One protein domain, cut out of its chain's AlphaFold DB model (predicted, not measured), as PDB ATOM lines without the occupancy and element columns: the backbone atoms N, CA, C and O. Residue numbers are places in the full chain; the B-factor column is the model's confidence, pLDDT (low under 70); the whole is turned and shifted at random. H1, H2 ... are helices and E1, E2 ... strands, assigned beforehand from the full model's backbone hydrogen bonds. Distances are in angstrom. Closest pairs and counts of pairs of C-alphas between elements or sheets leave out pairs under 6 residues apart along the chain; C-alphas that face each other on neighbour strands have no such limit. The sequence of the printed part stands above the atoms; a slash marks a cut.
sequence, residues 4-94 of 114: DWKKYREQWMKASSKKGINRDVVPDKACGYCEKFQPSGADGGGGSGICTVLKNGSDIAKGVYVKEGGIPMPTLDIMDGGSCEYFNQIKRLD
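What this domain is: This is residues 4 to 94 of the 114 residues of an uncharacterized protein of Peptococcaceae bacterium BRH_c4a (UniProt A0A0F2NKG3). With little regular structure, this is a small sheet of three strands, E1 E2 E3, with one helix, H1, over E3 and long loops for most of the rest. Of 91 printed residues, 29 lie in named elements, in the order H1 E1 E2 E3; the class is mixed. The sheet is a meander, each strand the antiparallel neighbour of the one before. The whole is compact, with radius of gyration of the C-alphas 12.5 A and spans of 40 by 27 by 25 A.

Where its parts are: Find E2, residues 48 to 55, 15.1 A long, starting at C-alpha 48 (0.193, 23.558, 30.288); it bends by 93 degrees at residue 52. E1 is residues 37 to 39, 6.5 A; E3, residues 72 to 76, 12.6 A. H1, residues 4 to 16, runs 18.2 A from C-alpha 4 (-10.799, 14.223, 19.074).

How they stand to each other: In hairpin E1 and E2, look at N 38 and O 50, 2.9 A apart, within hydrogen-bond range; in hairpin E2 and E3, at N 49 and O 75, 2.8 A. H1 is on the sheet, its height 9.5 A, along E3 at 23 degrees on the local plane; their closest C-alphas, of Trp 12 and Pro 74, are 5.8 A apart. In H1 every O i to N i+4 pair is within hydrogen-bond range.

The domain as a whole: The farthest C-alphas, of Lys 6 and Asp 94, are 40.6 A apart. The printed part has no cut; links H1 to E1 and E2 to E3 are long. The model's pLDDT is under 70 at residues 4 to 5, 15 to 24, 41 to 46 and 91 to 94.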
ATOM      1  N   ASP A   4     -11.270  12.913  18.620       65.38
ATOM      2  CA  ASP A   4     -10.799  14.223  19.074       65.38
ATOM      3  C   ASP A   4      -9.826  14.116  20.249       65.38
ATOM      4  O   ASP A   4      -8.847  14.859  20.302       65.38
ATOM      5  N   TRP A   5     -10.012  13.133  21.139       66.62
ATOM      6  CA  TRP A   5      -9.105  12.916  22.272       66.62
ATOM      7  C   TRP A   5      -7.703  12.496  21.821       66.62
ATOM      8  O   TRP A   5      -6.702  12.971  22.358       66.62
ATOM      9  N   LYS A   6      -7.612  11.631  20.802       75.38
ATOM     10  CA  LYS A   6      -6.317  11.200  20.249       75.38
ATOM     11  C   LYS A   6      -5.575  12.374  19.615       75.38
ATOM     12  O   LYS A   6      -4.405  12.583  19.917       75.38
ATOM     13  N   LYS A   7      -6.280  13.180  18.811       73.06
ATOM     14  CA  LYS A   7      -5.719  14.385  18.181       73.06
ATOM     15  C   LYS A   7      -5.253  15.403  19.222       73.06
ATOM     16  O   LYS A   7      -4.143  15.915  19.107       73.06
ATOM     17  N   TYR A   8      -6.059  15.646  20.256       71.69
ATOM     18  CA  TYR A   8      -5.697  16.538  21.355       71.69
ATOM     19  C   TYR A   8      -4.443  16.056  22.093       71.69
ATOM     20  O   TYR A   8      -3.492  16.818  22.260       71.69
ATOM     21  N   ARG A   9      -4.392  14.770  22.466       74.69
ATOM     22  CA  ARG A   9      -3.245  14.181  23.169       74.69
ATOM     23  C   ARG A   9      -1.958  14.271  22.351       74.69
ATOM     24  O   ARG A   9      -0.923  14.650  22.888       74.69
ATOM     25  N   GLU A  10      -2.001  13.943  21.063       78.38
ATOM     26  CA  GLU A  10      -0.826  14.033  20.187       78.38
ATOM     27  C   GLU A  10      -0.309  15.469  20.050       78.38
ATOM     28  O   GLU A  10       0.900  15.701  20.063       78.38
ATOM     29  N   GLN A  11      -1.209  16.445  19.945       72.94
ATOM     30  CA  GLN A  11      -0.841  17.861  19.866       72.94
ATOM     31  C   GLN A  11      -0.246  18.365  21.169       72.94
ATOM     32  O   GLN A  11       0.750  19.083  21.151       72.94
ATOM     33  N   TRP A  12      -0.822  17.949  22.292       71.19
ATOM     34  CA  TRP A  12      -0.299  18.276  23.604       71.19
ATOM     35  C   TRP A  12       1.119  17.720  23.777       71.19
ATOM     36  O   TRP A  12       2.033  18.458  24.138       71.19
ATOM     37  N   MET A  13       1.357  16.465  23.377       73.25
ATOM     38  CA  MET A  13       2.705  15.884  23.381       73.25
ATOM     39  C   MET A  13       3.675  16.670  22.490       73.25
ATOM     40  O   MET A  13       4.817  16.883  22.892       73.25
ATOM     41  N   LYS A  14       3.240  17.149  21.314       72.94
ATOM     42  CA  LYS A  14       4.057  17.997  20.422       72.94
ATOM     43  C   LYS A  14       4.359  19.376  21.017       72.94
ATOM     44  O   LYS A  14       5.483  19.850  20.888       72.94
ATOM     45  N   ALA A  15       3.393  20.014  21.675       67.50
ATOM     46  CA  ALA A  15       3.593  21.302  22.342       67.50
ATOM     47  C   ALA A  15       4.579  21.175  23.515       67.50
ATOM     48  O   ALA A  15       5.486  21.993  23.646       67.50
ATOM     49  N   SER A  16       4.468  20.100  24.300       64.00
ATOM     50  CA  SER A  16       5.347  19.808  25.441       64.00
ATOM     51  C   SER A  16       6.767  19.380  25.045       64.00
ATOM     52  O   SER A  16       7.687  19.489  25.856       64.00
ATOM     53  N   SER A  17       6.954  18.902  23.808       63.25
ATOM     54  CA  SER A  17       8.242  18.457  23.249       63.25
ATOM     55  C   SER A  17       8.867  19.438  22.248       63.25
ATOM     56  O   SER A  17       9.910  19.130  21.665       63.25
ATOM     57  N   LYS A  18       8.280  20.631  22.052       62.28
ATOM     58  CA  LYS A  18       8.838  21.666  21.167       62.28
ATOM     59  C   LYS A  18      10.247  22.056  21.643       62.28
ATOM     60  O   LYS A  18      10.418  22.668  22.697       62.28
ATOM     61  N   LYS A  19      11.267  21.704  20.847       50.34
ATOM     62  CA  LYS A  19      12.652  22.179  21.015       50.34
ATOM     63  C   LYS A  19      12.662  23.712  20.988       50.34
ATOM     64  O   LYS A  19      12.086  24.300  20.078       50.34
ATOM     65  N   GLY A  20      13.316  24.335  21.970       54.47
ATOM     66  CA  GLY A  20      13.434  25.797  22.091       54.47
ATOM     67  C   GLY A  20      12.671  26.412  23.266       54.47
ATOM     68  O   GLY A  20      12.870  27.583  23.562       54.47
ATOM     69  N   ILE A  21      11.847  25.636  23.979       59.12
ATOM     70  CA  ILE A  21      11.252  26.089  25.240       59.12
ATOM     71  C   ILE A  21      12.302  25.932  26.341       59.12
ATOM     72  O   ILE A  21      12.521  24.831  26.851       59.12
ATOM     73  N   ASN A  22      12.975  27.030  26.676       63.31
ATOM     74  CA  ASN A  22      13.850  27.077  27.835       63.31
ATOM     75  C   ASN A  22      12.981  27.137  29.097       63.31
ATOM     76  O   ASN A  22      12.330  28.142  29.356       63.31
ATOM     77  N   ARG A  23      12.934  26.044  29.863       66.06
ATOM     78  CA  ARG A  23      12.107  25.961  31.079       66.06
ATOM     79  C   ARG A  23      12.638  26.817  32.228       66.06
ATOM     80  O   ARG A  23      11.879  27.091  33.152       66.06
ATOM     81  N   ASP A  24      13.889  27.256  32.136       64.75
ATOM     82  CA  ASP A  24      14.551  28.073  33.152       64.75
ATOM     83  C   ASP A  24      14.363  29.579  32.907       64.75
ATOM     84  O   ASP A  24      14.683  30.392  33.770       64.75
ATOM     85  N   VAL A  25      13.825  29.970  31.742       71.00
ATOM     86  CA  VAL A  25      13.624  31.372  31.360       71.00
ATOM     87  C   VAL A  25      12.168  31.590  30.973       71.00
ATOM     88  O   VAL A  25      11.678  31.013  30.007       71.00
ATOM     89  N   VAL A  26      11.477  32.454  31.717       77.06
ATOM     90  CA  VAL A  26      10.113  32.882  31.391       77.06
ATOM     91  C   VAL A  26      10.194  34.172  30.569       77.06
ATOM     92  O   VAL A  26      10.694  35.165  31.093       77.06
ATOM     93  N   PRO A  27       9.719  34.197  29.309       81.12
ATOM     94  CA  PRO A  27       9.692  35.419  28.507       81.12
ATOM     95  C   PRO A  27       8.837  36.526  29.145       81.12
ATOM     96  O   PRO A  27       7.803  36.239  29.751       81.12
ATOM     97  N   ASP A  28       9.187  37.797  28.921       81.00
ATOM     98  CA  ASP A  28       8.387  38.940  29.402       81.00
ATOM     99  C   ASP A  28       6.952  38.911  28.854       81.00
ATOM    100  O   ASP A  28       5.988  39.251  29.541       81.00
ATOM    101  N   LYS A  29       6.803  38.445  27.608       86.38
ATOM    102  CA  LYS A  29       5.518  38.227  26.930       86.38
ATOM    103  C   LYS A  29       5.175  36.742  26.829       86.38
ATOM    104  O   LYS A  29       4.770  36.257  25.774       86.38
ATOM    105  N   ALA A  30       5.357  35.995  27.914       88.00
ATOM    106  CA  ALA A  30       4.975  34.589  27.946       88.00
ATOM    107  C   ALA A  30       3.450  34.409  27.873       88.00
ATOM    108  O   ALA A  30       2.694  35.177  28.471       88.00
ATOM    109  N   CYS A  31       2.984  33.356  27.196       87.75
ATOM    110  CA  CYS A  31       1.564  33.030  27.063       87.75
ATOM    111  C   CYS A  31       0.842  32.959  28.415       87.75
ATOM    112  O   CYS A  31      -0.312  33.353  28.492       87.75
ATOM    113  N   GLY A  32       1.510  32.539  29.493       85.00
ATOM    114  CA  GLY A  32       0.938  32.514  30.840       85.00
ATOM    115  C   GLY A  32       0.600  33.890  31.426       85.00
ATOM    116  O   GLY A  32      -0.138  33.953  32.406       85.00
ATOM    117  N   TYR A  33       1.105  34.982  30.842       86.50
ATOM    118  CA  TYR A  33       0.696  36.355  31.157       86.50
ATOM    119  C   TYR A  33      -0.411  36.879  30.242       86.50
ATOM    120  O   TYR A  33      -0.838  38.017  30.409       86.50
ATOM    121  N   CYS A  34      -0.865  36.100  29.262       88.75
ATOM    122  CA  CYS A  34      -1.920  36.513  28.349       88.75
ATOM    123  C   CYS A  34      -3.301  36.248  28.963       88.75
ATOM    124  O   CYS A  34      -3.572  35.146  29.432       88.75
ATOM    125  N   GLU A  35      -4.230  37.198  28.854       89.19
ATOM    126  CA  GLU A  35      -5.638  37.031  29.264       89.19
ATOM    127  C   GLU A  35      -6.355  35.889  28.532       89.19
ATOM    128  O   GLU A  35      -7.411  35.418  28.953       89.19
ATOM    129  N   LYS A  36      -5.820  35.472  27.381       90.31
ATOM    130  CA  LYS A  36      -6.390  34.405  26.552       90.31
ATOM    131  C   LYS A  36      -5.829  33.028  26.895       90.31
ATOM    132  O   LYS A  36      -6.256  32.047  26.288       90.31
ATOM    133  N   PHE A  37      -4.879  32.944  27.822       88.81
ATOM    134  CA  PHE A  37      -4.358  31.678  28.312       88.81
ATOM    135  C   PHE A  37      -5.238  31.144  29.437       88.81
ATOM    136  O   PHE A  37      -5.532  31.841  30.404       88.81
ATOM    137  N   GLN A  38      -5.625  29.880  29.318       86.19
ATOM    138  CA  GLN A  38      -6.356  29.170  30.353       86.19
ATOM    139  C   GLN A  38      -5.522  27.972  30.821       86.19
ATOM    140  O   GLN A  38      -5.280  27.064  30.017       86.19
ATOM    141  N   PRO A  39      -5.070  27.941  32.088       81.31
ATOM    142  CA  PRO A  39      -4.286  26.828  32.604       81.31
ATOM    143  C   PRO A  39      -5.118  25.545  32.629       81.31
ATOM    144  O   PRO A  39      -6.303  25.545  32.964       81.31
ATOM    145  N   SER A  40      -4.479  24.430  32.288       78.19
ATOM    146  CA  SER A  40      -5.048  23.100  32.440       78.19
ATOM    147  C   SER A  40      -4.776  22.609  33.858       78.19
ATOM    148  O   SER A  40      -3.624  22.473  34.270       78.19
ATOM    149  N   GLY A  41      -5.835  22.292  34.605       64.50
ATOM    150  CA  GLY A  41      -5.707  21.635  35.910       64.50
ATOM    151  C   GLY A  41      -5.214  20.184  35.819       64.50
ATOM    152  O   GLY A  41      -4.809  19.618  36.829       64.50
ATOM    153  N   ALA A  42      -5.222  19.585  34.622       60.19
ATOM    154  CA  ALA A  42      -4.908  18.169  34.422       60.19
ATOM    155  C   ALA A  42      -3.440  17.814  34.709       60.19
ATOM    156  O   ALA A  42      -3.154  16.675  35.061       60.19
ATOM    157  N   ASP A  43      -2.525  18.782  34.601       57.41
ATOM    158  CA  ASP A  43      -1.088  18.543  34.778       57.41
ATOM    159  C   ASP A  43      -0.581  18.913  36.179       57.41
ATOM    160  O   ASP A  43       0.618  19.112  36.360       57.41
ATOM    161  N   GLY A  44      -1.472  19.090  37.164       52.38
ATOM    162  CA  GLY A  44      -1.084  19.320  38.563       52.38
ATOM    163  C   GLY A  44      -0.182  20.543  38.792       52.38
ATOM    164  O   GLY A  44       0.626  20.543  39.712       52.38
ATOM    165  N   GLY A  45      -0.275  21.575  37.943       57.75
ATOM    166  CA  GLY A  45       0.652  22.718  37.962       57.75
ATOM    167  C   GLY A  45       1.812  22.611  36.963       57.75
ATOM    168  O   GLY A  45       2.794  23.339  37.080       57.75
ATOM    169  N   GLY A  46       1.694  21.739  35.955       65.00
ATOM    170  CA  GLY A  46       2.657  21.506  34.872       65.00
ATOM    171  C   GLY A  46       2.840  22.642  33.852       65.00
ATOM    172  O   GLY A  46       3.729  22.550  33.004       65.00
ATOM    173  N   GLY A  47       2.109  23.753  33.980       74.06
ATOM    174  CA  GLY A  47       2.265  24.940  33.122       74.06
ATOM    175  C   GLY A  47       1.515  24.889  31.816       74.06
ATOM    176  O   GLY A  47       1.449  25.877  31.089       74.06
ATOM    177  N   SER A  48       0.963  23.733  31.495       82.25
ATOM    178  CA  SER A  48       0.193  23.558  30.288       82.25
ATOM    179  C   SER A  48      -1.175  24.182  30.435       82.25
ATOM    180  O   SER A  48      -1.777  24.229  31.507       82.25
ATOM    181  N   GLY A  49      -1.681  24.642  29.311       86.94
ATOM    182  CA  GLY A  49      -2.990  25.227  29.183       86.94
ATOM    183  C   GLY A  49      -3.401  25.252  27.727       86.94
ATOM    184  O   GLY A  49      -2.814  24.587  26.869       86.94
ATOM    185  N   ILE A  50      -4.416  26.050  27.454       89.62
ATOM    186  CA  ILE A  50      -4.919  26.279  26.109       89.62
ATOM    187  C   ILE A  50      -5.036  27.773  25.845       89.62
ATOM    188  O   ILE A  50      -5.285  28.564  26.756       89.62
ATOM    189  N   CYS A  51      -4.909  28.154  24.578       90.50
ATOM    190  CA  CYS A  51      -5.348  29.463  24.125       90.50
ATOM    191  C   CYS A  51      -6.852  29.419  23.832       90.50
ATOM    192  O   CYS A  51      -7.325  28.561  23.087       90.50
ATOM    193  N   THR A  52      -7.615  30.357  24.388       90.25
ATOM    194  CA  THR A  52      -9.069  30.433  24.168       90.25
ATOM    195  C   THR A  52      -9.426  30.987  22.785       90.25
ATOM    196  O   THR A  52     -10.466  30.630  22.224       90.25
ATOM    197  N   VAL A  53      -8.534  31.792  22.198       91.56
ATOM    198  CA  VAL A  53      -8.700  32.415  20.873       91.56
ATOM    199  C   VAL A  53      -8.163  31.518  19.762       91.56
ATOM    200  O   VAL A  53      -8.877  31.224  18.806       91.56
ATOM    201  N   LEU A  54      -6.913  31.073  19.887       91.25
ATOM    202  CA  LEU A  54      -6.244  30.303  18.845       91.25
ATOM    203  C   LEU A  54      -6.644  28.832  18.909       91.25
ATOM    204  O   LEU A  54      -6.702  28.216  19.974       91.25
ATOM    205  N   LYS A  55      -6.899  28.261  17.741       90.69
ATOM    206  CA  LYS A  55      -7.239  26.858  17.537       90.69
ATOM    207  C   LYS A  55      -6.033  26.099  17.014       90.69
ATOM    208  O   LYS A  55      -5.035  26.670  16.560       90.69
ATOM    209  N   ASN A  56      -6.132  24.785  17.099       83.81
ATOM    210  CA  ASN A  56      -5.156  23.873  16.550       83.81
ATOM    211  C   ASN A  56      -4.866  24.183  15.067       83.81
ATOM    212  O   ASN A  56      -5.777  24.458  14.292       83.81
ATOM    213  N   GLY A  57      -3.588  24.116  14.690       82.31
ATOM    214  CA  GLY A  57      -3.086  24.554  13.383       82.31
ATOM    215  C   GLY A  57      -2.506  25.972  13.379       82.31
ATOM    216  O   GLY A  57      -1.858  26.346  12.408       82.31
ATOM    217  N   SER A  58      -2.676  26.735  14.464       86.62
ATOM    218  CA  SER A  58      -1.993  28.020  14.633       86.62
ATOM    219  C   SER A  58      -0.490  27.828  14.884       86.62
ATOM    220  O   SER A  58      -0.072  26.899  15.577       86.62
ATOM    221  N   ASP A  59       0.323  28.734  14.347       86.56
ATOM    222  CA  ASP A  59       1.768  28.801  14.548       86.56
ATOM    223  C   ASP A  59       2.190  30.264  14.748       86.56
ATOM    224  O   ASP A  59       2.391  31.011  13.790       86.56
ATOM    225  N   ILE A  60       2.320  30.665  16.018       85.56
ATOM    226  CA  ILE A  60       2.677  32.030  16.441       85.56
ATOM    227  C   ILE A  60       4.022  32.474  15.843       85.56
ATOM    228  O   ILE A  60       4.176  33.630  15.456       85.56
ATOM    229  N   ALA A  61       4.985  31.555  15.718       82.69
ATOM    230  CA  ALA A  61       6.310  31.869  15.182       82.69
ATOM    231  C   ALA A  61       6.279  32.180  13.676       82.69
ATOM    232  O   ALA A  61       7.169  32.852  13.165       82.69
ATOM    233  N   LYS A  62       5.254  31.692  12.966       84.81
ATOM    234  CA  LYS A  62       5.049  31.921  11.529       84.81
ATOM    235  C   LYS A  62       3.919  32.912  11.233       84.81
ATOM    236  O   LYS A  62       3.591  33.098  10.067       84.81
ATOM    237  N   GLY A  63       3.296  33.498  12.260       84.75
ATOM    238  CA  GLY A  63       2.141  34.389  12.104       84.75
ATOM    239  C   GLY A  63       0.880  33.697  11.566       84.75
ATOM    240  O   GLY A  63       0.029  34.344  10.965       84.75
ATOM    241  N   VAL A  64       0.751  32.378  11.742       88.44
ATOM    242  CA  VAL A  64      -0.428  31.624  11.289       88.44
ATOM    243  C   VAL A  64      -1.435  31.546  12.432       88.44
ATOM    244  O   VAL A  64      -1.169  30.909  13.451       88.44
ATOM    245  N   TYR A  65      -2.610  32.151  12.262       90.06
ATOM    246  CA  TYR A  65      -3.640  32.214  13.301       90.06
ATOM    247  C   TYR A  65      -4.948  31.573  12.835       90.06
ATOM    248  O   TYR A  65      -5.670  32.124  12.007       90.06
ATOM    249  N   VAL A  66      -5.279  30.416  13.407       90.25
ATOM    250  CA  VAL A  66      -6.560  29.732  13.199       90.25
ATOM    251  C   VAL A  66      -7.484  30.105  14.354       90.25
ATOM    252  O   VAL A  66      -7.152  29.851  15.508       90.25
ATOM    253  N   LYS A  67      -8.632  30.725  14.067       88.38
ATOM    254  CA  LYS A  67      -9.573  31.220  15.097       88.38
ATOM    255  C   LYS A  67     -10.885  30.442  15.161       88.38
ATOM    256  O   LYS A  67     -11.522  30.397  16.212       88.38
ATOM    257  N   GLU A  68     -11.271  29.806  14.062       86.00
ATOM    258  CA  GLU A  68     -12.560  29.132  13.913       86.00
ATOM    259  C   GLU A  68     -12.375  27.658  13.571       86.00
ATOM    260  O   GLU A  68     -11.445  27.288  12.856       86.00
ATOM    261  N   GLY A  69     -13.287  26.827  14.081       73.31
ATOM    262  CA  GLY A  69     -13.258  25.380  13.888       73.31
ATOM    263  C   GLY A  69     -12.144  24.680  14.676       73.31
ATOM    264  O   GLY A  69     -11.007  25.135  14.774       73.31
ATOM    265  N   GLY A  70     -12.466  23.524  15.251       77.50
ATOM    266  CA  GLY A  70     -11.478  22.646  15.874       77.50
ATOM    267  C   GLY A  70     -11.166  22.922  17.348       77.50
ATOM    268  O   GLY A  70     -11.840  23.674  18.051       77.50
ATOM    269  N   ILE A  71     -10.149  22.211  17.827       84.69
ATOM    270  CA  ILE A  71      -9.776  22.121  19.241       84.69
ATOM    271  C   ILE A  71      -8.919  23.346  19.615       84.69
ATOM    272  O   ILE A  71      -8.127  23.783  18.775       84.69
ATOM    273  N   PRO A  72      -9.043  23.921  20.828       87.19
ATOM    274  CA  PRO A  72      -8.157  24.987  21.297       87.19
ATOM    275  C   PRO A  72      -6.677  24.627  21.146       87.19
ATOM    276  O   PRO A  72      -6.293  23.473  21.344       87.19
ATOM    277  N   MET A  73      -5.845  25.609  20.802       87.31
ATOM    278  CA  MET A  73      -4.409  25.388  20.667       87.31
ATOM    279  C   MET A  73      -3.804  25.080  22.043       87.31
ATOM    280  O   MET A  73      -3.919  25.921  22.940       87.31
ATOM    281  N   PRO A  74      -3.131  23.931  22.224       87.50
ATOM    282  CA  PRO A  74      -2.380  23.668  23.442       87.50
ATOM    283  C   PRO A  74      -1.179  24.614  23.530       87.50
ATOM    284  O   PRO A  74      -0.417  24.774  22.575       87.50
ATOM    285  N   THR A  75      -1.013  25.240  24.689       86.50
ATOM    286  CA  THR A  75       0.020  26.245  24.964       86.50
ATOM    287  C   THR A  75       0.671  25.994  26.313       86.50
ATOM    288  O   THR A  75       0.055  25.416  27.206       86.50
ATOM    289  N   LEU A  76       1.904  26.465  26.482       85.88
ATOM    290  CA  LEU A  76       2.593  26.460  27.771       85.88
ATOM    291  C   LEU A  76       2.653  27.884  28.323       85.88
ATOM    292  O   LEU A  76       2.792  28.838  27.562       85.88
ATOM    293  N   ASP A  77       2.566  28.015  29.639       83.75
ATOM    294  CA  ASP A  77       2.690  29.273  30.375       83.75
ATOM    295  C   ASP A  77       3.993  30.025  30.072       83.75
ATOM    296  O   ASP A  77       3.985  31.249  30.017       83.75
ATOM    297  N   ILE A  78       5.080  29.297  29.820       84.69
ATOM    298  CA  ILE A  78       6.413  29.811  29.462       84.69
ATOM    299  C   ILE A  78       6.653  29.952  27.951       84.69
ATOM    300  O   ILE A  78       7.748  30.308  27.527       84.69
ATOM    301  N   MET A  79       5.667  29.630  27.111       85.44
ATOM    302  CA  MET A  79       5.804  29.785  25.663       85.44
ATOM    303  C   MET A  79       5.877  31.269  25.304       85.44
ATOM    304  O   MET A  79       5.062  32.051  25.787       85.44
ATOM    305  N   ASP A  80       6.817  31.648  24.439       85.19
ATOM    306  CA  ASP A  80       6.931  33.028  23.974       85.19
ATOM    307  C   ASP A  80       5.724  33.415  23.104       85.19
ATOM    308  O   ASP A  80       5.437  32.787  22.081       85.19
ATOM    309  N   GLY A  81       4.995  34.436  23.554       84.00
ATOM    310  CA  GLY A  81       3.876  35.057  22.858       84.00
ATOM    311  C   GLY A  81       4.234  36.413  22.251       84.00
ATOM    312  O   GLY A  81       3.337  37.102  21.774       84.00
ATOM    313  N   GLY A  82       5.509  36.815  22.255       84.88
ATOM    314  CA  GLY A  82       5.958  38.138  21.824       84.88
ATOM    315  C   GLY A  82       5.598  38.502  20.383       84.88
ATOM    316  O   GLY A  82       5.357  39.677  20.108       84.88
ATOM    317  N   SER A  83       5.501  37.514  19.488       86.00
ATOM    318  CA  SER A  83       5.067  37.699  18.096       86.00
ATOM    319  C   SER A  83       3.569  37.464  17.869       86.00
ATOM    320  O   SER A  83       3.114  37.554  16.733       86.00
ATOM    321  N   CYS A  84       2.795  37.151  18.914       89.06
ATOM    322  CA  CYS A  84       1.363  36.884  18.802       89.06
ATOM    323  C   CYS A  84       0.562  38.191  18.737       89.06
ATOM    324  O   CYS A  84       0.524  38.955  19.699       89.06
ATOM    325  N   GLU A  85      -0.172  38.401  17.644       89.69
ATOM    326  CA  GLU A  85      -1.040  39.579  17.455       89.69
ATOM    327  C   GLU A  85      -2.204  39.652  18.456       89.69
ATOM    328  O   GLU A  85      -2.766  40.717  18.696       89.69
ATOM    329  N   TYR A  86      -2.564  38.516  19.059       89.62
ATOM    330  CA  TYR A  86      -3.657  38.398  20.027       89.62
ATOM    331  C   TYR A  86      -3.166  38.407  21.477       89.62
ATOM    332  O   TYR A  86      -3.946  38.126  22.392       89.62
ATOM    333  N   PHE A  87      -1.878  38.674  21.700       89.69
ATOM    334  CA  PHE A  87      -1.341  38.780  23.044       89.69
ATOM    335  C   PHE A  87      -1.908  40.025  23.729       89.69
ATOM    336  O   PHE A  87      -1.597  41.151  23.348       89.69
ATOM    337  N   ASN A  88      -2.709  39.810  24.771       89.06
ATOM    338  CA  ASN A  88      -3.111  40.870  25.683       89.06
ATOM    339  C   ASN A  88      -2.634  40.512  27.081       89.06
ATOM    340  O   ASN A  88      -3.049  39.486  27.623       89.06
ATOM    341  N   GLN A  89      -1.745  41.330  27.639       85.69
ATOM    342  CA  GLN A  89      -1.206  41.085  28.968       85.69
ATOM    343  C   GLN A  89      -2.318  41.242  30.000       85.69
ATOM    344  O   GLN A  89      -3.021  42.252  30.009       85.69
ATOM    345  N   ILE A  90      -2.453  40.256  30.884       82.62
ATOM    346  CA  ILE A  90      -3.376  40.341  32.004       82.62
ATOM    347  C   ILE A  90      -2.992  41.547  32.857       82.62
ATOM    348  O   ILE A  90      -1.860  41.662  33.339       82.62
ATOM    349  N   LYS A  91      -3.931  42.481  33.014       68.25
ATOM    350  CA  LYS A  91      -3.779  43.569  33.977       68.25
ATOM    351  C   LYS A  91      -3.880  42.959  35.367       68.25
ATOM    352  O   LYS A  91      -4.978  42.802  35.890       68.25
ATOM    353  N   ARG A  92      -2.736  42.597  35.947       57.47
ATOM    354  CA  ARG A  92      -2.654  42.248  37.365       57.47
ATOM    355  C   ARG A  92      -3.056  43.483  38.152       57.47
ATOM    356  O   ARG A  92      -2.315  44.463  38.196       57.47
ATOM    357  N   LEU A  93      -4.271  43.475  38.684       49.91
ATOM    358  CA  LEU A  93      -4.673  44.459  39.672       49.91
ATOM    359  C   LEU A  93      -3.883  44.117  40.932       49.91
ATOM    360  O   LEU A  93      -4.099  43.068  41.531       49.91
ATOM    361  N   ASP A  94      -2.948  44.993  41.294       45.53
ATOM    362  CA  ASP A  94      -2.063  44.896  42.463       45.53
ATOM    363  C   ASP A  94      -2.826  45.114  43.786       45.53
ATOM    364  O   ASP A  94      -2.420  45.841  44.689       45.53
TER     365      ASP A  94